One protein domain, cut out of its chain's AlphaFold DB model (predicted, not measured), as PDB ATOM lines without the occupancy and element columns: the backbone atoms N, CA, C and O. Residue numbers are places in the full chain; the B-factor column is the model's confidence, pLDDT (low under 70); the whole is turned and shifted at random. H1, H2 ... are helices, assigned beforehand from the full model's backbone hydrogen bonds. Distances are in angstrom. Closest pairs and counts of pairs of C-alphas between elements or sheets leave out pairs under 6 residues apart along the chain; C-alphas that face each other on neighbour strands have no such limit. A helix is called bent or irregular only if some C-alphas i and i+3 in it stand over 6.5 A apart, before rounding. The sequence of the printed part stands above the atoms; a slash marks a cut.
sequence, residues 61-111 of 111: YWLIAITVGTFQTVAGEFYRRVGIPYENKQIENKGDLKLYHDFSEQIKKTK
ATOM      1  N   TYR A  61     177.820  14.455  42.333       98.06
ATOM      2  CA  TYR A  61     176.863  13.971  41.331       98.06
ATOM      3  C   TYR A  61     175.588  13.361  41.941       98.06
ATOM      4  O   TYR A  61     174.483  13.673  41.509       98.06
ATOM      5  N   TRP A  62     175.715  12.573  43.012       98.19
ATOM      6  CA  TRP A  62     174.551  11.987  43.687       98.19
ATOM      7  C   TRP A  62     173.599  13.044  44.280       98.19
ATOM      8  O   TRP A  62     172.397  12.800  44.350       98.19
ATOM      9  N   LEU A  63     174.105  14.234  44.641       98.50
ATOM     10  CA  LEU A  63     173.279  15.361  45.094       98.50
ATOM     11  C   LEU A  63     172.449  15.945  43.947       98.50
ATOM     12  O   LEU A  63     171.320  16.372  44.166       98.50
ATOM     13  N   ILE A  64     172.977  15.931  42.722       98.00
ATOM     14  CA  ILE A  64     172.226  16.328  41.526       98.00
ATOM     15  C   ILE A  64     171.100  15.320  41.291       98.00
ATOM     16  O   ILE A  64     169.941  15.716  41.201       98.00
ATOM     17  N   ALA A  65     171.424  14.023  41.277       98.12
ATOM     18  CA  ALA A  65     170.451  12.959  41.037       98.12
ATOM     19  C   ALA A  65     169.290  12.981  42.049       98.12
ATOM     20  O   ALA A  65     168.126  12.990  41.647       98.12
ATOM     21  N   ILE A  66     169.585  13.068  43.353       98.12
ATOM     22  CA  ILE A  66     168.540  13.107  44.389       98.12
ATOM     23  C   ILE A  66     167.702  14.392  44.321       98.12
ATOM     24  O   ILE A  66     166.487  14.348  44.517       98.12
ATOM     25  N   THR A  67     168.314  15.534  43.990       98.19
ATOM     26  CA  THR A  67     167.593  16.811  43.860       98.19
ATOM     27  C   THR A  67     166.662  16.796  42.651       98.19
ATOM     28  O   THR A  67     165.504  17.196  42.765       98.19
ATOM     29  N   VAL A  68     167.123  16.274  41.510       98.25
ATOM     30  CA  VAL A  68     166.291  16.108  40.308       98.25
ATOM     31  C   VAL A  68     165.121  15.168  40.590       98.25
ATOM     32  O   VAL A  68     163.980  15.540  40.323       98.25
ATOM     33  N   GLY A  69     165.370  14.005  41.202       97.75
ATOM     34  CA  GLY A  69     164.302  13.076  41.592       97.75
ATOM     35  C   GLY A  69     163.296  13.700  42.567       97.75
ATOM     36  O   GLY A  69     162.087  13.479  42.461       97.75
ATOM     37  N   THR A  70     163.767  14.562  43.472       96.88
ATOM     38  CA  THR A  70     162.896  15.323  44.377       96.88
ATOM     39  C   THR A  70     161.989  16.278  43.601       96.88
ATOM     40  O   THR A  70     160.781  16.286  43.825       96.88
ATOM     41  N   PHE A  71     162.521  17.049  42.648       97.38
ATOM     42  CA  PHE A  71     161.700  17.953  41.835       97.38
ATOM     43  C   PHE A  71     160.738  17.220  40.897       97.38
ATOM     44  O   PHE A  71     159.600  17.658  40.744       97.38
ATOM     45  N   GLN A  72     161.137  16.077  40.340       97.81
ATOM     46  CA  GLN A  72     160.227  15.206  39.588       97.81
ATOM     47  C   GLN A  72     159.069  14.722  40.467       97.81
ATOM     48  O   GLN A  72     157.916  14.759  40.042       97.81
ATOM     49  N   THR A  73     159.354  14.351  41.719       95.88
ATOM     50  CA  THR A  73     158.321  13.974  42.696       95.88
ATOM     51  C   THR A  73     157.376  15.140  42.992       95.88
ATOM     52  O   THR A  73     156.162  14.952  43.027       95.88
ATOM     53  N   VAL A  74     157.905  16.358  43.160       95.75
ATOM     54  CA  VAL A  74     157.091  17.571  43.360       95.75
ATOM     55  C   VAL A  74     156.159  17.814  42.169       95.75
ATOM     56  O   VAL A  74     154.964  18.025  42.372       95.75
ATOM     57  N   ALA A  75     156.674  17.735  40.939       96.50
ATOM     58  CA  ALA A  75     155.873  17.892  39.726       96.50
ATOM     59  C   ALA A  75     154.791  16.804  39.605       96.50
ATOM     60  O   ALA A  75     153.627  17.111  39.344       96.50
ATOM     61  N   GLY A  76     155.153  15.544  39.866       96.50
ATOM     62  CA  GLY A  76     154.226  14.415  39.844       96.50
ATOM     63  C   GLY A  76     153.106  14.546  40.878       96.50
ATOM     64  O   GLY A  76     151.944  14.310  40.558       96.50
ATOM     65  N   GLU A  77     153.414  14.989  42.100       95.69
ATOM     66  CA  GLU A  77     152.394  15.241  43.125       95.69
ATOM     67  C   GLU A  77     151.464  16.396  42.748       95.69
ATOM     68  O   GLU A  77     150.264  16.307  43.012       95.69
ATOM     69  N   PHE A  78     151.988  17.455  42.123       94.94
ATOM     70  CA  PHE A  78     151.165  18.562  41.640       94.94
ATOM     71  C   PHE A  78     150.163  18.074  40.592       94.94
ATOM     72  O   PHE A  78     148.960  18.282  40.739       94.94
ATOM     73  N   TYR A  79     150.628  17.335  39.583       96.56
ATOM     74  CA  TYR A  79     149.741  16.780  38.564       96.56
ATOM     75  C   TYR A  79     148.735  15.785  39.163       96.56
ATOM     76  O   TYR A  79     147.536  15.909  38.941       96.56
ATOM     77  N   ARG A  80     149.184  14.862  40.020       96.50
ATOM     78  CA  ARG A  80     148.322  13.836  40.624       96.50
ATOM     79  C   ARG A  80     147.238  14.404  41.541       96.50
ATOM     80  O   ARG A  80     146.135  13.870  41.581       96.50
ATOM     81  N   ARG A  81     147.554  15.437  42.330       95.62
ATOM     82  CA  ARG A  81     146.628  15.986  43.339       95.62
ATOM     83  C   ARG A  81     145.850  17.209  42.879       95.62
ATOM     84  O   ARG A  81     144.845  17.521  43.505       95.62
ATOM     85  N   VAL A  82     146.314  17.906  41.845       96.12
ATOM     86  CA  VAL A  82     145.680  19.134  41.339       96.12
ATOM     87  C   VAL A  82     145.233  18.960  39.890       96.12
ATOM     88  O   VAL A  82     144.082  19.254  39.578       96.12
ATOM     89  N   GLY A  83     146.105  18.430  39.027       97.00
ATOM     90  CA  GLY A  83     145.811  18.180  37.610       97.00
ATOM     91  C   GLY A  83     144.705  17.146  37.397       97.00
ATOM     92  O   GLY A  83     143.680  17.474  36.810       97.00
ATOM     93  N   ILE A  84     144.859  15.936  37.946       97.38
ATOM     94  CA  ILE A  84     143.886  14.842  37.771       97.38
ATOM     95  C   ILE A  84     142.469  15.248  38.214       97.38
ATOM     96  O   ILE A  84     141.539  15.039  37.440       97.38
ATOM     97  N   PRO A  85     142.234  15.862  39.396       97.75
ATOM     98  CA  PRO A  85     140.887  16.317  39.751       97.75
ATOM     99  C   PRO A  85     140.288  17.322  38.760       97.75
ATOM    100  O   PRO A  85     139.087  17.280  38.491       97.75
ATOM    101  N   TYR A  86     141.109  18.217  38.203       97.19
ATOM    102  CA  TYR A  86     140.663  19.152  37.174       97.19
ATOM    103  C   TYR A  86     140.300  18.426  35.871       97.19
ATOM    104  O   TYR A  86     139.250  18.702  35.292       97.19
ATOM    105  N   GLU A  87     141.129  17.481  35.429       96.69
ATOM    106  CA  GLU A  87     140.894  16.673  34.228       96.69
ATOM    107  C   GLU A  87     139.665  15.775  34.365       96.69
ATOM    108  O   GLU A  87     138.828  15.776  33.468       96.69
ATOM    109  N   ASN A  88     139.481  15.109  35.508       96.81
ATOM    110  CA  ASN A  88     138.286  14.314  35.802       96.81
ATOM    111  C   ASN A  88     137.014  15.153  35.647       96.81
ATOM    112  O   ASN A  88     136.070  14.739  34.981       96.81
ATOM    113  N   LYS A  89     137.019  16.384  36.174       97.31
ATOM    114  CA  LYS A  89     135.904  17.315  35.984       97.31
ATOM    115  C   LYS A  89     135.703  17.673  34.508       97.31
ATOM    116  O   LYS A  89     134.570  17.852  34.072       97.31
ATOM    117  N   GLN A  90     136.764  17.830  33.717       97.12
ATOM    118  CA  GLN A  90     136.615  18.085  32.278       97.12
ATOM    119  C   GLN A  90     136.057  16.865  31.536       97.12
ATOM    120  O   GLN A  90     135.200  17.047  30.676       97.12
ATOM    121  N   ILE A  91     136.478  15.656  31.908       96.31
ATOM    122  CA  ILE A  91     135.974  14.388  31.370       96.31
ATOM    123  C   ILE A  91     134.479  14.226  31.662       96.31
ATOM    124  O   ILE A  91     133.714  13.917  30.753       96.31
ATOM    125  N   GLU A  92     134.029  14.507  32.886       95.69
ATOM    126  CA  GLU A  92     132.600  14.478  33.237       95.69
ATOM    127  C   GLU A  92     131.771  15.446  32.377       95.69
ATOM    128  O   GLU A  92     130.651  15.131  31.985       95.69
ATOM    129  N   ASN A  93     132.330  16.618  32.054       94.94
ATOM    130  CA  ASN A  93     131.625  17.657  31.302       94.94
ATOM    131  C   ASN A  93     131.664  17.465  29.778       94.94
ATOM    132  O   ASN A  93     130.753  17.916  29.088       94.94
ATOM    133  N   LYS A  94     132.741  16.887  29.236       96.44
ATOM    134  CA  LYS A  94     133.016  16.853  27.785       96.44
ATOM    135  C   LYS A  94     133.157  15.442  27.214       96.44
ATOM    136  O   LYS A  94     133.262  15.301  25.998       96.44
ATOM    137  N   GLY A  95     133.138  14.419  28.063       92.44
ATOM    138  CA  GLY A  95     133.537  13.060  27.715       92.44
ATOM    139  C   GLY A  95     135.059  12.887  27.689       92.44
ATOM    140  O   GLY A  95     135.818  13.858  27.683       92.44
ATOM    141  N   ASP A  96     135.496  11.628  27.673       95.50
ATOM    142  CA  ASP A  96     136.901  11.238  27.505       95.50
ATOM    143  C   ASP A  96     137.150  10.645  26.105       95.50
ATOM    144  O   ASP A  96     136.223  10.417  25.319       95.50
ATOM    145  N   LEU A  97     138.409  10.351  25.788       94.12
ATOM    146  CA  LEU A  97     138.790   9.643  24.575       94.12
ATOM    147  C   LEU A  97     138.264   8.204  24.587       94.12
ATOM    148  O   LEU A  97     138.544   7.418  25.493       94.12
ATOM    149  N   LYS A  98     137.584   7.816  23.502       94.25
ATOM    150  CA  LYS A  98     137.013   6.470  23.334       94.25
ATOM    151  C   LYS A  98     138.022   5.344  23.598       94.25
ATOM    152  O   LYS A  98     137.692   4.377  24.270       94.25
ATOM    153  N   LEU A  99     139.260   5.477  23.114       96.62
ATOM    154  CA  LEU A  99     140.279   4.439  23.304       96.62
ATOM    155  C   LEU A  99     140.685   4.262  24.776       96.62
ATOM    156  O   LEU A  99     140.983   3.142  25.178       96.62
ATOM    157  N   TYR A 100     140.659   5.319  25.596       93.06
ATOM    158  CA  TYR A 100     140.900   5.177  27.036       93.06
ATOM    159  C   TYR A 100     139.792   4.379  27.715       93.06
ATOM    160  O   TYR A 100     140.085   3.506  28.533       93.06
ATOM    161  N   HIS A 101     138.539   4.604  27.320       89.44
ATOM    162  CA  HIS A 101     137.422   3.778  27.764       89.44
ATOM    163  C   HIS A 101     137.598   2.313  27.329       89.44
ATOM    164  O   HIS A 101     137.531   1.414  28.167       89.44
ATOM    165  N   ASP A 102     137.895   2.069  26.050       94.44
ATOM    166  CA  ASP A 102     138.061   0.714  25.509       94.44
ATOM    167  C   ASP A 102     139.184  -0.054  26.227       94.44
ATOM    168  O   ASP A 102     138.998  -1.210  26.617       94.44
ATOM    169  N   PHE A 103     140.331   0.589  26.468       94.88
ATOM    170  CA  PHE A 103     141.423  -0.014  27.234       94.88
ATOM    171  C   PHE A 103     141.066  -0.221  28.711       94.88
ATOM    172  O   PHE A 103     141.396  -1.268  29.268       94.88
ATOM    173  N   SER A 104     140.364   0.723  29.347       90.00
ATOM    174  CA  SER A 104     139.898   0.573  30.734       90.00
ATOM    175  C   SER A 104     138.993  -0.652  30.891       90.00
ATOM    176  O   SER A 104     139.171  -1.446  31.816       90.00
ATOM    177  N   GLU A 105     138.067  -0.855  29.954       92.12
ATOM    178  CA  GLU A 105     137.168  -2.010  29.946       92.12
ATOM    179  C   GLU A 105     137.903  -3.331  29.697       92.12
ATOM    180  O   GLU A 105     137.585  -4.332  30.340       92.12
ATOM    181  N   GLN A 106     138.911  -3.353  28.818       93.19
ATOM    182  CA  GLN A 106     139.762  -4.535  28.633       93.19
ATOM    183  C   GLN A 106     140.490  -4.901  29.928       93.19
ATOM    184  O   GLN A 106     140.418  -6.046  30.361       93.19
ATOM    185  N   ILE A 107     141.123  -3.926  30.590       93.00
ATOM    186  CA  ILE A 107     141.865  -4.146  31.841       93.00
ATOM    187  C   ILE A 107     140.955  -4.712  32.942       93.00
ATOM    188  O   ILE A 107     141.360  -5.624  33.661       93.00
ATOM    189  N   LYS A 108     139.717  -4.213  33.071       91.69
ATOM    190  CA  LYS A 108     138.748  -4.711  34.067       91.69
ATOM    191  C   LYS A 108     138.308  -6.155  33.810       91.69
ATOM    192  O   LYS A 108     137.993  -6.856  34.769       91.69
ATOM    193  N   LYS A 109     138.264  -6.579  32.543       85.81
ATOM    194  CA  LYS A 109     137.840  -7.925  32.122       85.81
ATOM    195  C   LYS A 109     138.930  -8.988  32.274       85.81
ATOM    196  O   LYS A 109     138.605 -10.165  32.233       85.81
ATOM    197  N   THR A 110     140.190  -8.604  32.474       74.69
ATOM    198  CA  THR A 110     141.327  -9.533  32.645       74.69
ATOM    199  C   THR A 110     141.477 -10.043  34.093       74.69
ATOM    200  O   THR A 110     142.592 -10.262  34.563       74.69
ATOM    201  N   LYS A 111     140.369 -10.206  34.826       54.25
ATOM    202  CA  LYS A 111     140.320 -10.891  36.130       54.25
ATOM    203  C   LYS A 111     139.681 -12.258  35.971       54.25
ATOM    204  O   LYS A 111     140.151 -13.177  36.673       54.25
TER     205      LYS A 111
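Overview. This is residues 61 to 111 of the 111 residues of an uncharacterized protein of Candidatus Gottesmanbacteria bacterium RBG_13_37_7 (UniProt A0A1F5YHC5). One long helix, H1, with a kink along its length, makes the long arm of an L, and a short helix, H2, makes the other arm, turning off at the corner near the far end of H1. There is no packed core: the two helices do not fold back on each other, and a tight link joins them. The printed part has 51 residues, with two named helices in the order H1, H2 and no named strand, and its class is all helix. The whole is extended, with a radius of gyration of the C-alphas of 16.6 A, and spans 44 by 29 by 15 A, only just flat.

Along the chain. Find C-alpha 61 at (176.863, 13.971, 41.331); from there H1, residues 61 to 94, runs 46.0 A to C-alpha 94 at (133.016, 16.853, 27.785). Then look for H2, residues 98 to 109, which runs 16.9 A and ends with C-alpha 109 at (137.840, -7.925, 32.122).

Arrangement. Look along H1 to residue 84, near which it has a kink of 35 degrees. H1 is neither bent nor irregular, but only just: C-alphas 81 and 84 are 6.3 A apart. Past its end, residues 95 to 97 are the tight link to H2. H1 and H2 are apart, with no C-alpha of the one within 8 A of the other. Every O i to N i+4 pair is within hydrogen-bond range in H2, and 28 of 30 are in H1.

Size, cuts and confidence. The two C-alphas farthest apart are those of Tyr 61 and Asn 93, at 46.5 A. Residues 61 to 78, which belong to H1, stand free, and so do residues 97 to 111, of which 98 to 109 belong to H2. The printed part has no cut and ends at Lys 111, the chain's last residue. The mean pLDDT of the printed part is 94.4, and residue 111 alone is under 70 in this model.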